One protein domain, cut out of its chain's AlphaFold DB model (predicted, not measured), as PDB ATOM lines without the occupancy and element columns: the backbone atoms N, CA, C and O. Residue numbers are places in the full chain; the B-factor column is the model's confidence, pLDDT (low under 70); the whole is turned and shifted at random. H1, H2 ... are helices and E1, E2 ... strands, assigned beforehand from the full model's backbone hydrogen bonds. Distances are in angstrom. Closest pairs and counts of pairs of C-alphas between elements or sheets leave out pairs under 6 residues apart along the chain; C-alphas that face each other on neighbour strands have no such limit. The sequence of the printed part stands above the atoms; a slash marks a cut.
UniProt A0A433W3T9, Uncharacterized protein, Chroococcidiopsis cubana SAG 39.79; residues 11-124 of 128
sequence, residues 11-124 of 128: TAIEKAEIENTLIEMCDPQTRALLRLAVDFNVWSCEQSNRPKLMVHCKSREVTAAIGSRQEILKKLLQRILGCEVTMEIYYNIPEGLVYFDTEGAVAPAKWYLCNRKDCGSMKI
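Overview. This is residues 11 to 124 of the 128 residues of an uncharacterized protein of Chroococcidiopsis cubana SAG 39.79 (UniProt A0A433W3T9). One strongly twisted sheet of five strands has helices H3 and H4 packed over one face; H1 packs on H4 and on the edge strand E1, and the short H2 packs on H3. It makes two layers, the sheet and the helices H1, H3 and H4 on one face of it. The printed part has 114 residues, with four named helices and five named strands in the order H1 H2 E1 E2 H3 H4 E3 E4 E5. The sheet's order is E1, E2, E3, E4, E5, mixed, and the class is mixed, helices and strands. The whole is compact and rounded, with a radius of gyration of the C-alphas of 13.6 A and spans of 34 by 31 by 30 A.

Arrangement. H1, residues 12 to 25, and H2, residues 28 to 34, form a helical hairpin; they only just touch, with 3 pairs of C-alphas within 8 A, through residues 23 to 24 of H1 alone, the closest being Ile 23 and Arg 31 at 6.0 A. E1, residues 37 to 43, and E2, residues 52 to 57, form an antiparallel hairpin, with N 41 and O 54 at 2.8 A. H1 is on the sheet, its closest C-alphas to E1 being Lys 15 and Val 42 at 6.6 A; H2 only grazes the sheet with residues 33 to 34. H3, residues 60 to 67, and H4, residues 70 to 81, lie on the same face and meet only through their link. H2 touches H3, the closest C-alphas being Leu 33 and Ile 66 at 6.2 A. H1 touches H4 at a steep tilt of 52 degrees, opposite ways, the closest C-alphas being Leu 22 and Leu 77 at 6.4 A. E3, residues 86 to 93, is parallel to E2, with N 55 and O 88 at 2.8 A; E2, H3, H4 and E3 make a strand-helix-strand unit, two parallel neighbour strands with helices between, its crossover right-handed. H3 runs along E3 at a height over the sheet of 7.8 A, and H4 slantwise to it, at 50 degrees on the local plane and a height of 9.3 A. E3, E4, residues 96 to 101, and E5, residues 110 to 114, form a meander, each strand the antiparallel neighbour of the one before, with N 91 and O 98 at 3.0 A and N 99 and O 112 at 2.8 A. In H1, H2, H3 and H4 every O i to N i+4 pair is within hydrogen-bond range.

Along the chain. H1 begins at C-alpha 12 (199.225, 203.759, 291.776) and is 20.4 A long. E1 measures 17.4 A, H4 16.0 A and E3, the longest strand by residues, 22.9 A. E5 ends at C-alpha 114 (211.180, 178.671, 293.483).

Size, cuts and confidence. The C-alphas farthest apart, Thr 11 and Val 106, are 37.5 A apart. The printed part has no cut and no long link. Residues 11 to 13, 44 to 50, 103 to 108 and 116 to 122 are under pLDDT 70.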
ATOM      1  N   THR A  11     196.379 203.691 295.619       53.16
ATOM      2  CA  THR A  11     196.426 204.393 294.342       53.16
ATOM      3  C   THR A  11     197.822 204.203 293.752       53.16
ATOM      4  O   THR A  11     198.823 204.253 294.459       53.16
ATOM      5  N   ALA A  12     197.928 203.952 292.443       54.50
ATOM      6  CA  ALA A  12     199.225 203.759 291.776       54.50
ATOM      7  C   ALA A  12     200.210 204.932 291.998       54.50
ATOM      8  O   ALA A  12     201.418 204.763 291.855       54.50
ATOM      9  N   ILE A  13     199.673 206.096 292.378       55.56
ATOM     10  CA  ILE A  13     200.390 207.316 292.748       55.56
ATOM     11  C   ILE A  13     201.203 207.107 294.038       55.56
ATOM     12  O   ILE A  13     202.405 207.348 294.031       55.56
ATOM     13  N   GLU A  14     200.607 206.547 295.097       73.81
ATOM     14  CA  GLU A  14     201.285 206.312 296.385       73.81
ATOM     15  C   GLU A  14     202.458 205.331 296.253       73.81
ATOM     16  O   GLU A  14     203.515 205.510 296.857       73.81
ATOM     17  N   LYS A  15     202.299 204.297 295.417       75.81
ATOM     18  CA  LYS A  15     203.371 203.335 295.137       75.81
ATOM     19  C   LYS A  15     204.581 204.027 294.500       75.81
ATOM     20  O   LYS A  15     205.697 203.868 294.989       75.81
ATOM     21  N   ALA A  16     204.356 204.800 293.437       79.25
ATOM     22  CA  ALA A  16     205.428 205.492 292.726       79.25
ATOM     23  C   ALA A  16     206.136 206.528 293.618       79.25
ATOM     24  O   ALA A  16     207.352 206.695 293.532       79.25
ATOM     25  N   GLU A  17     205.404 207.201 294.509       84.44
ATOM     26  CA  GLU A  17     205.975 208.134 295.488       84.44
ATOM     27  C   GLU A  17     206.901 207.435 296.491       84.44
ATOM     28  O   GLU A  17     208.009 207.918 296.747       84.44
ATOM     29  N   ILE A  18     206.504 206.268 297.010       84.88
ATOM     30  CA  ILE A  18     207.345 205.469 297.914       84.88
ATOM     31  C   ILE A  18     208.605 204.979 297.191       84.88
ATOM     32  O   ILE A  18     209.704 205.046 297.744       84.88
ATOM     33  N   GLU A  19     208.464 204.513 295.950       86.56
ATOM     34  CA  GLU A  19     209.579 204.034 295.128       86.56
ATOM     35  C   GLU A  19     210.587 205.150 294.830       86.56
ATOM     36  O   GLU A  19     211.792 204.964 295.025       86.56
ATOM     37  N   ASN A  20     210.106 206.333 294.442       88.31
ATOM     38  CA  ASN A  20     210.953 207.503 294.214       88.31
ATOM     39  C   ASN A  20     211.656 207.949 295.500       88.31
ATOM     40  O   ASN A  20     212.871 208.147 295.497       88.31
ATOM     41  N   THR A  21     210.928 208.010 296.618       89.44
ATOM     42  CA  THR A  21     211.503 208.371 297.923       89.44
ATOM     43  C   THR A  21     212.596 207.383 298.341       89.44
ATOM     44  O   THR A  21     213.674 207.789 298.780       89.44
ATOM     45  N   LEU A  22     212.374 206.077 298.151       89.31
ATOM     46  CA  LEU A  22     213.381 205.052 298.432       89.31
ATOM     47  C   LEU A  22     214.656 205.281 297.607       89.31
ATOM     48  O   LEU A  22     215.758 205.246 298.159       89.31
ATOM     49  N   ILE A  23     214.521 205.553 296.305       90.00
ATOM     50  CA  ILE A  23     215.646 205.838 295.399       90.00
ATOM     51  C   ILE A  23     216.410 207.099 295.828       90.00
ATOM     52  O   ILE A  23     217.648 207.123 295.782       90.00
ATOM     53  N   GLU A  24     215.695 208.148 296.227       91.19
ATOM     54  CA  GLU A  24     216.276 209.419 296.664       91.19
ATOM     55  C   GLU A  24     217.082 209.270 297.956       91.19
ATOM     56  O   GLU A  24     218.178 209.825 298.057       91.19
ATOM     57  N   MET A  25     216.604 208.451 298.895       92.25
ATOM     58  CA  MET A  25     217.296 208.178 300.156       92.25
ATOM     59  C   MET A  25     218.485 207.214 300.022       92.25
ATOM     60  O   MET A  25     219.320 207.146 300.926       92.25
ATOM     61  N   CYS A  26     218.574 206.454 298.928       92.12
ATOM     62  CA  CYS A  26     219.700 205.554 298.686       92.12
ATOM     63  C   CYS A  26     221.003 206.322 298.422       92.12
ATOM     64  O   CYS A  26     221.024 207.321 297.696       92.12
ATOM     65  N   ASP A  27     222.116 205.784 298.931       92.44
ATOM     66  CA  ASP A  27     223.457 206.232 298.555       92.44
ATOM     67  C   ASP A  27     223.734 205.982 297.053       92.44
ATOM     68  O   ASP A  27     223.048 205.166 296.420       92.44
ATOM     69  N   PRO A  28     224.744 206.644 296.453       92.75
ATOM     70  CA  PRO A  28     225.010 206.533 295.020       92.75
ATOM     71  C   PRO A  28     225.238 205.100 294.521       92.75
ATOM     72  O   PRO A  28     224.829 204.779 293.405       92.75
ATOM     73  N   GLN A  29     225.859 204.231 295.328       90.50
ATOM     74  CA  GLN A  29     226.130 202.848 294.933       90.50
ATOM     75  C   GLN A  29     224.846 202.022 294.955       90.50
ATOM     76  O   GLN A  29     224.534 201.351 293.972       90.50
ATOM     77  N   THR A  30     224.065 202.113 296.034       90.44
ATOM     78  CA  THR A  30     222.779 201.407 296.143       90.44
ATOM     79  C   THR A  30     221.806 201.862 295.053       90.44
ATOM     80  O   THR A  30     221.161 201.036 294.410       90.44
ATOM     81  N   ARG A  31     221.775 203.167 294.749       91.38
ATOM     82  CA  ARG A  31     220.975 203.722 293.650       91.38
ATOM     83  C   ARG A  31     221.396 203.170 292.287       91.38
ATOM     84  O   ARG A  31     220.537 202.829 291.477       91.38
ATOM     85  N   ALA A  32     222.699 203.082 292.023       89.88
ATOM     86  CA  ALA A  32     223.207 202.509 290.779       89.88
ATOM     87  C   ALA A  32     222.830 201.027 290.643       89.88
ATOM     88  O   ALA A  32     222.416 200.608 289.566       89.88
ATOM     89  N   LEU A  33     222.903 200.254 291.732       89.88
ATOM     90  CA  LEU A  33     222.502 198.847 291.749       89.88
ATOM     91  C   LEU A  33     221.002 198.665 291.488       89.88
ATOM     92  O   LEU A  33     220.638 197.849 290.646       89.88
ATOM     93  N   LEU A  34     220.136 199.455 292.133       87.62
ATOM     94  CA  LEU A  34     218.689 199.404 291.891       87.62
ATOM     95  C   LEU A  34     218.331 199.740 290.436       87.62
ATOM     96  O   LEU A  34     217.444 199.117 289.870       87.62
ATOM     97  N   ARG A  35     219.067 200.651 289.785       88.69
ATOM     98  CA  ARG A  35     218.893 200.950 288.348       88.69
ATOM     99  C   ARG A  35     219.303 199.803 287.416       88.69
ATOM    100  O   ARG A  35     218.972 199.845 286.237       88.69
ATOM    101  N   LEU A  36     220.050 198.812 287.909       87.94
ATOM    102  CA  LEU A  36     220.388 197.597 287.159       87.94
ATOM    103  C   LEU A  36     219.343 196.485 287.333       87.94
ATOM    104  O   LEU A  36     219.431 195.477 286.624       87.94
ATOM    105  N   ALA A  37     218.397 196.642 288.264       87.12
ATOM    106  CA  ALA A  37     217.250 195.757 288.394       87.12
ATOM    107  C   ALA A  37     216.312 195.917 287.184       87.12
ATOM    108  O   ALA A  37     216.282 196.957 286.531       87.12
ATOM    109  N   VAL A  38     215.570 194.858 286.869       85.56
ATOM    110  CA  VAL A  38     214.509 194.880 285.853       85.56
ATOM    111  C   VAL A  38     213.334 195.710 286.353       85.56
ATOM    112  O   VAL A  38     212.785 196.503 285.600       85.56
ATOM    113  N   ASP A  39     212.956 195.504 287.612       83.31
ATOM    114  CA  ASP A  39     211.886 196.231 288.283       83.31
ATOM    115  C   ASP A  39     212.030 196.070 289.803       83.31
ATOM    116  O   ASP A  39     212.681 195.131 290.281       83.31
ATOM    117  N   PHE A  40     211.391 196.941 290.574       84.06
ATOM    118  CA  PHE A  40     211.134 196.695 291.983       84.06
ATOM    119  C   PHE A  40     209.739 197.181 292.362       84.06
ATOM    120  O   PHE A  40     209.201 198.099 291.763       84.06
ATOM    121  N   ASN A  41     209.136 196.518 293.340       81.50
ATOM    122  CA  ASN A  41     207.773 196.777 293.772       81.50
ATOM    123  C   ASN A  41     207.727 196.893 295.293       81.50
ATOM    124  O   ASN A  41     208.337 196.087 296.004       81.50
ATOM    125  N   VAL A  42     206.964 197.866 295.782       79.38
ATOM    126  CA  VAL A  42     206.709 198.054 297.213       79.38
ATOM    127  C   VAL A  42     205.238 197.794 297.533       79.38
ATOM    128  O   VAL A  42     204.350 198.396 296.931       79.38
ATOM    129  N   TRP A  43     204.977 196.941 298.526       77.44
ATOM    130  CA  TRP A  43     203.658 196.827 299.163       77.44
ATOM    131  C   TRP A  43     203.676 197.571 300.495       77.44
ATOM    132  O   TRP A  43     204.540 197.297 301.330       77.44
ATOM    133  N   SER A  44     202.730 198.493 300.685       68.38
ATOM    134  CA  SER A  44     202.589 199.303 301.902       68.38
ATOM    135  C   SER A  44     201.983 198.510 303.071       68.38
ATOM    136  O   SER A  44     201.436 197.419 302.880       68.38
ATOM    137  N   CYS A  45     202.058 199.065 304.290       60.94
ATOM    138  CA  CYS A  45     201.551 198.406 305.503       60.94
ATOM    139  C   CYS A  45     200.032 198.127 305.446       60.94
ATOM    140  O   CYS A  45     199.546 197.237 306.133       60.94
ATOM    141  N   GLU A  46     199.273 198.863 304.631       59.69
ATOM    142  CA  GLU A  46     197.818 198.681 304.510       59.69
ATOM    143  C   GLU A  46     197.431 197.501 303.605       59.69
ATOM    144  O   GLU A  46     196.343 196.942 303.730       59.69
ATOM    145  N   GLN A  47     198.322 197.095 302.695       55.00
ATOM    146  CA  GLN A  47     198.059 196.037 301.714       55.00
ATOM    147  C   GLN A  47     198.427 194.639 302.216       55.00
ATOM    148  O   GLN A  47     197.968 193.639 301.665       55.00
ATOM    149  N   SER A  48     199.289 194.552 303.229       55.53
ATOM    150  CA  SER A  48     199.837 193.298 303.731       55.53
ATOM    151  C   SER A  48     200.082 193.399 305.231       55.53
ATOM    152  O   SER A  48     200.619 194.394 305.702       55.53
ATOM    153  N   ASN A  49     199.812 192.316 305.968       57.28
ATOM    154  CA  ASN A  49     200.219 192.187 307.375       57.28
ATOM    155  C   ASN A  49     201.744 192.337 307.569       57.28
ATOM    156  O   ASN A  49     202.201 192.482 308.700       57.28
ATOM    157  N   ARG A  50     202.531 192.272 306.482       64.50
ATOM    158  CA  ARG A  50     203.960 192.599 306.429       64.50
ATOM    159  C   ARG A  50     204.282 193.300 305.101       64.50
ATOM    160  O   ARG A  50     204.263 192.629 304.063       64.50
ATOM    161  N   PRO A  51     204.550 194.612 305.093       74.50
ATOM    162  CA  PRO A  51     205.003 195.307 303.896       74.50
ATOM    163  C   PRO A  51     206.274 194.668 303.348       74.50
ATOM    164  O   PRO A  51     207.077 194.075 304.082       74.50
ATOM    165  N   LYS A  52     206.435 194.751 302.031       81.81
ATOM    166  CA  LYS A  52     207.468 194.010 301.314       81.81
ATOM    167  C   LYS A  52     208.102 194.880 300.236       81.81
ATOM    168  O   LYS A  52     207.398 195.586 299.521       81.81
ATOM    169  N   LEU A  53     209.424 194.799 300.118       86.25
ATOM    170  CA  LEU A  53     210.186 195.275 298.968       86.25
ATOM    171  C   LEU A  53     210.562 194.076 298.108       86.25
ATOM    172  O   LEU A  53     211.316 193.222 298.561       86.25
ATOM    173  N   MET A  54     210.070 194.012 296.880       86.50
ATOM    174  CA  MET A  54     210.465 192.984 295.925       86.50
ATOM    175  C   MET A  54     211.337 193.590 294.843       86.50
ATOM    176  O   MET A  54     210.931 194.556 294.212       86.50
ATOM    177  N   VAL A  55     212.510 193.013 294.606       88.12
ATOM    178  CA  VAL A  55     213.444 193.467 293.577       88.12
ATOM    179  C   VAL A  55     213.670 192.344 292.576       88.12
ATOM    180  O   VAL A  55     214.232 191.295 292.903       88.12
ATOM    181  N   HIS A  56     213.248 192.577 291.339       89.88
ATOM    182  CA  HIS A  56     213.463 191.667 290.229       89.88
ATOM    183  C   HIS A  56     214.726 192.076 289.472       89.88
ATOM    184  O   HIS A  56     214.805 193.144 288.871       89.88
ATOM    185  N   CYS A  57     215.728 191.213 289.487       90.25
ATOM    186  CA  CYS A  57     217.040 191.448 288.908       90.25
ATOM    187  C   CYS A  57     217.194 190.753 287.554       90.25
ATOM    188  O   CYS A  57     216.561 189.740 287.270       90.25
ATOM    189  N   LYS A  58     218.103 191.282 286.730       87.50
ATOM    190  CA  LYS A  58     218.419 190.724 285.406       87.50
ATOM    191  C   LYS A  58     219.379 189.531 285.441       87.50
ATOM    192  O   LYS A  58     219.462 188.797 284.465       87.50
ATOM    193  N   SER A  59     220.149 189.378 286.518       88.50
ATOM    194  CA  SER A  59     221.177 188.344 286.630       88.50
ATOM    195  C   SER A  59     221.495 188.000 288.084       88.50
ATOM    196  O   SER A  59     221.119 188.730 289.011       88.50
ATOM    197  N   ARG A  60     222.228 186.898 288.280       89.31
ATOM    198  CA  ARG A  60     222.686 186.438 289.596       89.31
ATOM    199  C   ARG A  60     223.601 187.460 290.271       89.31
ATOM    200  O   ARG A  60     223.444 187.725 291.457       89.31
ATOM    201  N   GLU A  61     224.498 188.086 289.514       89.88
ATOM    202  CA  GLU A  61     225.470 189.064 290.019       89.88
ATOM    203  C   GLU A  61     224.767 190.316 290.550       89.88
ATOM    204  O   GLU A  61     225.084 190.794 291.637       89.88
ATOM    205  N   VAL A  62     223.766 190.816 289.816       89.56
ATOM    206  CA  VAL A  62     222.957 191.962 290.260       89.56
ATOM    207  C   VAL A  62     222.148 191.595 291.502       89.56
ATOM    208  O   VAL A  62     222.110 192.372 292.453       89.56
ATOM    209  N   THR A  63     221.563 190.394 291.529       88.75
ATOM    210  CA  THR A  63     220.801 189.883 292.682       88.75
ATOM    211  C   THR A  63     221.667 189.835 293.939       88.75
ATOM    212  O   THR A  63     221.269 190.354 294.979       88.75
ATOM    213  N   ALA A  64     222.879 189.283 293.838       87.81
ATOM    214  CA  ALA A  64     223.827 189.212 294.948       87.81
ATOM    215  C   ALA A  64     224.278 190.606 295.409       87.81
ATOM    216  O   ALA A  64     224.323 190.889 296.608       87.81
ATOM    217  N   ALA A  65     224.573 191.502 294.461       89.88
ATOM    218  CA  ALA A  65     224.998 192.863 294.763       89.88
ATOM    219  C   ALA A  65     223.904 193.660 295.492       89.88
ATOM    220  O   ALA A  65     224.200 194.320 296.488       89.88
ATOM    221  N   ILE A  66     222.641 193.565 295.061       89.81
ATOM    222  CA  ILE A  66     221.507 194.191 295.760       89.81
ATOM    223  C   ILE A  66     221.264 193.506 297.112       89.81
ATOM    224  O   ILE A  66     221.060 194.198 298.107       89.81
ATOM    225  N   GLY A  67     221.374 192.176 297.181       87.38
ATOM    226  CA  GLY A  67     221.262 191.414 298.427       87.38
ATOM    227  C   GLY A  67     222.259 191.846 299.498       87.38
ATOM    228  O   GLY A  67     221.885 192.002 300.654       87.38
ATOM    229  N   SER A  68     223.491 192.187 299.116       87.69
ATOM    230  CA  SER A  68     224.480 192.751 300.051       87.69
ATOM    231  C   SER A  68     224.058 194.095 300.677       87.69
ATOM    232  O   SER A  68     224.616 194.514 301.691       87.69
ATOM    233  N   ARG A  69     223.066 194.779 300.087       88.81
ATOM    234  CA  ARG A  69     222.489 196.049 300.559       88.81
ATOM    235  C   ARG A  69     221.122 195.877 301.223       88.81
ATOM    236  O   ARG A  69     220.515 196.885 301.588       88.81
ATOM    237  N   GLN A  70     220.652 194.643 301.422       87.50
ATOM    238  CA  GLN A  70     219.322 194.357 301.963       87.50
ATOM    239  C   GLN A  70     219.055 195.084 303.286       87.50
ATOM    240  O   GLN A  70     218.028 195.740 303.424       87.50
ATOM    241  N   GLU A  71     219.983 195.037 304.241       86.75
ATOM    242  CA  GLU A  71     219.807 195.697 305.543       86.75
ATOM    243  C   GLU A  71     219.633 197.218 305.428       86.75
ATOM    244  O   GLU A  71     218.837 197.820 306.151       86.75
ATOM    245  N   ILE A  72     220.352 197.852 304.499       89.25
ATOM    246  CA  ILE A  72     220.232 199.291 304.242       89.25
ATOM    247  C   ILE A  72     218.864 199.583 303.620       89.25
ATOM    248  O   ILE A  72     218.142 200.448 304.111       89.25
ATOM    249  N   LEU A  73     218.484 198.830 302.586       90.00
ATOM    250  CA  LEU A  73     217.214 198.996 301.875       90.00
ATOM    251  C   LEU A  73     216.005 198.771 302.791       90.00
ATOM    252  O   LEU A  73     215.078 199.581 302.785       90.00
ATOM    253  N   LYS A  74     216.048 197.741 303.646       87.81
ATOM    254  CA  LYS A  74     215.019 197.478 304.662       87.81
ATOM    255  C   LYS A  74     214.889 198.640 305.641       87.81
ATOM    256  O   LYS A  74     213.783 199.109 305.877       87.81
ATOM    257  N   LYS A  75     216.004 199.152 306.177       89.12
ATOM    258  CA  LYS A  75     215.982 200.288 307.116       89.12
ATOM    259  C   LYS A  75     215.452 201.567 306.477       89.12
ATOM    260  O   LYS A  75     214.716 202.303 307.129       89.12
ATOM    261  N   LEU A  76     215.824 201.846 305.228       90.81
ATOM    262  CA  LEU A  76     215.301 202.997 304.493       90.81
ATOM    263  C   LEU A  76     213.795 202.860 304.276       90.81
ATOM    264  O   LEU A  76     213.048 203.768 304.628       90.81
ATOM    265  N   LEU A  77     213.338 201.705 303.793       88.38
ATOM    266  CA  LEU A  77     211.918 201.497 303.544       88.38
ATOM    267  C   LEU A  77     211.089 201.488 304.836       88.38
ATOM    268  O   LEU A  77     210.007 202.065 304.867       88.38
ATOM    269  N   GLN A  78     211.612 200.927 305.926       88.06
ATOM    270  CA  GLN A  78     210.986 201.004 307.248       88.06
ATOM    271  C   GLN A  78     210.819 202.454 307.725       88.06
ATOM    272  O   GLN A  78     209.810 202.774 308.345       88.06
ATOM    273  N   ARG A  79     211.777 203.346 307.436       88.38
ATOM    274  CA  ARG A  79     211.647 204.779 307.760       88.38
ATOM    275  C   ARG A  79     210.566 205.464 306.931       88.38
ATOM    276  O   ARG A  79     209.888 206.333 307.464       88.38
ATOM    277  N   ILE A  80     210.417 205.078 305.664       86.81
ATOM    278  CA  ILE A  80     209.400 205.633 304.762       86.81
ATOM    279  C   ILE A  80     208.001 205.162 305.176       86.81
ATOM    280  O   ILE A  80     207.078 205.964 305.253       86.81
ATOM    281  N   LEU A  81     207.846 203.867 305.464       84.31
ATOM    282  CA  LEU A  81     206.547 203.255 305.753       84.31
ATOM    283  C   LEU A  81     206.141 203.327 307.234       84.31
ATOM    284  O   LEU A  81     204.967 203.173 307.553       84.31
ATOM    285  N   GLY A  82     207.094 203.519 308.151       83.06
ATOM    286  CA  GLY A  82     206.842 203.553 309.595       83.06
ATOM    287  C   GLY A  82     206.533 202.190 310.229       83.06
ATOM    288  O   GLY A  82     206.059 202.135 311.361       83.06
ATOM    289  N   CYS A  83     206.788 201.085 309.527       82.12
ATOM    290  CA  CYS A  83     206.445 199.726 309.953       82.12
ATOM    291  C   CYS A  83     207.538 198.721 309.531       82.12
ATOM    292  O   CYS A  83     208.372 199.027 308.678       82.12
ATOM    293  N   GLU A  84     207.581 197.538 310.151       82.31
ATOM    294  CA  GLU A  84     208.569 196.499 309.816       82.31
ATOM    295  C   GLU A  84     208.370 195.990 308.382       82.31
ATOM    296  O   GLU A  84     207.244 195.731 307.964       82.31
ATOM    297  N   VAL A  85     209.466 195.822 307.637       81.62
ATOM    298  CA  VAL A  85     209.434 195.429 306.223       81.62
ATOM    299  C   VAL A  85     210.200 194.138 305.977       81.62
ATOM    300  O   VAL A  85     211.263 193.893 306.552       81.62
ATOM    301  N   THR A  86     209.678 193.337 305.058       83.19
ATOM    302  CA  THR A  86     210.369 192.177 304.483       83.19
ATOM    303  C   THR A  86     210.966 192.548 303.131       83.19
ATOM    304  O   THR A  86     210.525 193.508 302.491       83.19
ATOM    305  N   MET A  87     211.989 191.821 302.691       85.12
ATOM    306  CA  MET A  87     212.599 192.055 301.384       85.12
ATOM    307  C   MET A  87     212.754 190.743 300.627       85.12
ATOM    308  O   MET A  87     213.167 189.728 301.181       85.12
ATOM    309  N   GLU A  88     212.416 190.776 299.343       84.94
ATOM    310  CA  GLU A  88     212.566 189.652 298.439       84.94
ATOM    311  C   GLU A  88     213.346 190.067 297.198       84.94
ATOM    312  O   GLU A  88     212.991 191.029 296.526       84.94
ATOM    313  N   ILE A  89     214.412 189.338 296.875       88.06
ATOM    314  CA  ILE A  89     215.268 189.644 295.729       88.06
ATOM    315  C   ILE A  89     215.401 188.377 294.905       88.06
ATOM    316  O   ILE A  89     215.741 187.317 295.435       88.06
ATOM    317  N   TYR A  90     215.115 188.470 293.612       88.69
ATOM    318  CA  TYR A  90     215.194 187.317 292.726       88.69
ATOM    319  C   TYR A  90     215.539 187.700 291.295       88.69
ATOM    320  O   TYR A  90     215.409 188.853 290.890       88.69
ATOM    321  N   TYR A  91     215.894 186.700 290.497       88.50
ATOM    322  CA  TYR A  91     215.944 186.791 289.041       88.50
ATOM    323  C   TYR A  91     215.238 185.591 288.402       88.50
ATOM    324  O   TYR A  91     215.042 184.552 289.036       88.50
ATOM    325  N   ASN A  92     214.819 185.740 287.147       86.81
ATOM    326  CA  ASN A  92     214.199 184.653 286.393       86.81
ATOM    327  C   ASN A  92     215.253 183.752 285.740       86.81
ATOM    328  O   ASN A  92     216.202 184.238 285.127       86.81
ATOM    329  N   ILE A  93     215.008 182.445 285.790       83.81
ATOM    330  CA  ILE A  93     215.643 181.435 284.937       83.81
ATOM    331  C   ILE A  93     214.551 180.677 284.154       83.81
ATOM    332  O   ILE A  93     213.360 180.835 284.461       83.81
ATOM    333  N   PRO A  94     214.896 179.886 283.123       83.75
ATOM    334  CA  PRO A  94     213.915 179.067 282.407       83.75
ATOM    335  C   PRO A  94     213.092 178.153 283.331       83.75
ATOM    336  O   PRO A  94     211.884 178.017 283.149       83.75
ATOM    337  N   GLU A  95     213.730 177.592 284.355       81.00
ATOM    338  CA  GLU A  95     213.159 176.636 285.305       81.00
ATOM    339  C   GLU A  95     212.305 177.294 286.404       81.00
ATOM    340  O   GLU A  95     211.573 176.599 287.108       81.00
ATOM    341  N   GLY A  96     212.363 178.623 286.570       84.06
ATOM    342  CA  GLY A  96     211.623 179.318 287.622       84.06
ATOM    343  C   GLY A  96     212.225 180.654 288.056       84.06
ATOM    344  O   GLY A  96     212.739 181.429 287.251       84.06
ATOM    345  N   LEU A  97     212.110 180.939 289.350       84.88
ATOM    346  CA  LEU A  97     212.694 182.094 290.021       84.88
ATOM    347  C   LEU A  97     213.836 181.634 290.909       84.88
ATOM    348  O   LEU A  97     213.676 180.701 291.693       84.88
ATOM    349  N   VAL A  98     214.958 182.331 290.833       85.31
ATOM    350  CA  VAL A  98     216.049 182.156 291.783       85.31
ATOM    351  C   VAL A  98     215.979 183.281 292.797       85.31
ATOM    352  O   VAL A  98     216.205 184.442 292.459       85.31
ATOM    353  N   TYR A  99     215.644 182.921 294.027       84.12
ATOM    354  CA  TYR A  99     215.519 183.796 295.180       84.12
ATOM    355  C   TYR A  99     216.819 183.819 295.986       84.12
ATOM    356  O   TYR A  99     217.434 182.775 296.214       84.12
ATOM    357  N   PHE A 100     217.219 185.003 296.441       84.19
ATOM    358  CA  PHE A 100     218.354 185.177 297.338       84.19
ATOM    359  C   PHE A 100     217.849 185.556 298.730       84.19
ATOM    360  O   PHE A 100     217.393 186.678 298.951       84.19
ATOM    361  N   ASP A 101     217.904 184.598 299.655       77.12
ATOM    362  CA  ASP A 101     217.494 184.805 301.039       77.12
ATOM    363  C   ASP A 101     218.650 185.387 301.837       77.12
ATOM    364  O   ASP A 101     219.708 184.774 301.997       77.12
ATOM    365  N   THR A 102     218.414 186.580 302.347       70.19
ATOM    366  CA  THR A 102     219.369 187.380 303.101       70.19
ATOM    367  C   THR A 102     218.831 187.676 304.505       70.19
ATOM    368  O   THR A 102     219.444 188.445 305.242       70.19
ATOM    369  N   GLU A 103     217.693 187.091 304.906       65.06
ATOM    370  CA  GLU A 103     217.067 187.338 306.216       65.06
ATOM    371  C   GLU A 103     217.779 186.624 307.379       65.06
ATOM    372  O   GLU A 103     217.439 186.824 308.547       65.06
ATOM    373  N   GLY A 104     218.811 185.829 307.089       56.47
ATOM    374  CA  GLY A 104     219.661 185.206 308.093       56.47
ATOM    375  C   GLY A 104     220.534 186.225 308.828       56.47
ATOM    376  O   GLY A 104     221.694 186.402 308.487       56.47
ATOM    377  N   ALA A 105     220.035 186.819 309.915       43.75
ATOM    378  CA  ALA A 105     220.867 187.609 310.834       43.75
ATOM    379  C   ALA A 105     222.011 186.783 311.481       43.75
ATOM    380  O   ALA A 105     222.938 187.347 312.055       43.75
ATOM    381  N   VAL A 106     221.936 185.445 311.397       45.00
ATOM    382  CA  VAL A 106     222.870 184.472 312.003       45.00
ATOM    383  C   VAL A 106     223.338 183.396 311.000       45.00
ATOM    384  O   VAL A 106     224.251 182.632 311.295       45.00
ATOM    385  N   ALA A 107     222.746 183.323 309.802       54.56
ATOM    386  CA  ALA A 107     223.022 182.281 308.808       54.56
ATOM    387  C   ALA A 107     223.452 182.913 307.475       54.56
ATOM    388  O   ALA A 107     222.929 183.970 307.127       54.56
ATOM    389  N   PRO A 108     224.383 182.293 306.724       65.56
ATOM    390  CA  PRO A 108     224.843 182.843 305.452       65.56
ATOM    391  C   PRO A 108     223.669 183.024 304.492       65.56
ATOM    392  O   PRO A 108     222.705 182.256 304.532       65.56
ATOM    393  N   ALA A 109     223.761 184.041 303.637       72.69
ATOM    394  CA  ALA A 109     222.783 184.246 302.584       72.69
ATOM    395  C   ALA A 109     222.716 182.999 301.690       72.69
ATOM    396  O   ALA A 109     223.755 182.447 301.326       72.69
ATOM    397  N   LYS A 110     221.505 182.540 301.361       80.06
ATOM    398  CA  LYS A 110     221.282 181.282 300.635       80.06
ATOM    399  C   LYS A 110     220.468 181.497 299.374       80.06
ATOM    400  O   LYS A 110     219.541 182.304 299.336       80.06
ATOM    401  N   TRP A 111     220.800 180.723 298.351       85.06
ATOM    402  CA  TRP A 111     220.092 180.712 297.081       85.06
ATOM    403  C   TRP A 111     218.995 179.655 297.093       85.06
ATOM    404  O   TRP A 111     219.203 178.539 297.565       85.06
ATOM    405  N   TYR A 112     217.836 179.992 296.538       85.69
ATOM    406  CA  TYR A 112     216.711 179.074 296.423       85.69
ATOM    407  C   TYR A 112     216.115 179.124 295.024       85.69
ATOM    408  O   TYR A 112     215.948 180.199 294.456       85.69
ATOM    409  N   LEU A 113     215.757 177.965 294.486       84.31
ATOM    410  CA  LEU A 113     214.884 177.843 293.332       84.31
ATOM    411  C   LEU A 113     213.436 177.753 293.810       84.31
ATOM    412  O   LEU A 113     213.090 176.938 294.670       84.31
ATOM    413  N   CYS A 114     212.596 178.571 293.199       79.06
ATOM    414  CA  CYS A 114     211.180 178.671 293.483       79.06
ATOM    415  C   CYS A 114     210.381 178.685 292.177       79.06
ATOM    416  O   CYS A 114     210.836 179.196 291.151       79.06
ATOM    417  N   ASN A 115     209.146 178.185 292.206       76.38
ATOM    418  CA  ASN A 115     208.238 178.364 291.075       76.38
ATOM    419  C   ASN A 115     207.708 179.811 291.051       76.38
ATOM    420  O   ASN A 115     207.482 180.414 292.101       76.38
ATOM    421  N   ARG A 116     207.446 180.359 289.858       67.88
ATOM    422  CA  ARG A 116     206.968 181.741 289.651       67.88
ATOM    423  C   ARG A 116     205.691 182.082 290.423       67.88
ATOM    424  O   ARG A 116     205.457 183.249 290.712       67.88
ATOM    425  N   LYS A 117     204.866 181.079 290.731       63.44
ATOM    426  CA  LYS A 117     203.584 181.240 291.433       63.44
ATOM    427  C   LYS A 117     203.673 181.052 292.953       63.44
ATOM    428  O   LYS A 117     202.753 181.462 293.646       63.44
ATOM    429  N   ASP A 118     204.765 180.474 293.458       61.19
ATOM    430  CA  ASP A 118     204.807 179.812 294.773       61.19
ATOM    431  C   ASP A 118     206.099 180.097 295.560       61.19
ATOM    432  O   ASP A 118     206.534 179.307 296.398       61.19
ATOM    433  N   CYS A 119     206.721 181.255 295.329       58.97
ATOM    434  CA  CYS A 119     207.996 181.645 295.952       58.97
ATOM    435  C   CYS A 119     207.981 181.679 297.500       58.97
ATOM    436  O   CYS A 119     209.038 181.755 298.123       58.97
ATOM    437  N   GLY A 120     206.802 181.581 298.127       56.50
ATOM    438  CA  GLY A 120     206.633 181.476 299.580       56.50
ATOM    439  C   GLY A 120     206.384 180.064 300.131       56.50
ATOM    440  O   GLY A 120     206.576 179.863 301.327       56.50
ATOM    441  N   SER A 121     205.960 179.095 299.311       61.44
ATOM    442  CA  SER A 121     205.543 177.756 299.775       61.44
ATOM    443  C   SER A 121     206.570 176.662 299.482       61.44
ATOM    444  O   SER A 121     206.645 175.688 300.230       61.44
ATOM    445  N   MET A 122     207.400 176.825 298.445       61.75
ATOM    446  CA  MET A 122     208.438 175.854 298.098       61.75
ATOM    447  C   MET A 122     209.752 176.550 297.736       61.75
ATOM    448  O   MET A 122     209.892 177.108 296.649       61.75
ATOM    449  N   LYS A 123     210.716 176.482 298.660       73.00
ATOM    450  CA  LYS A 123     212.092 176.965 298.492       73.00
ATOM    451  C   LYS A 123     213.033 175.762 298.376       73.00
ATOM    452  O   LYS A 123     213.293 175.092 299.374       73.00
ATOM    453  N   ILE A 124     213.541 175.475 297.177       81.00
ATOM    454  CA  ILE A 124     214.538 174.414 296.959       81.00
ATOM    455  C   ILE A 124     215.927 175.044 297.090       81.00
ATOM    456  O   ILE A 124     216.251 175.898 296.269       81.00
TER     457      ILE A 124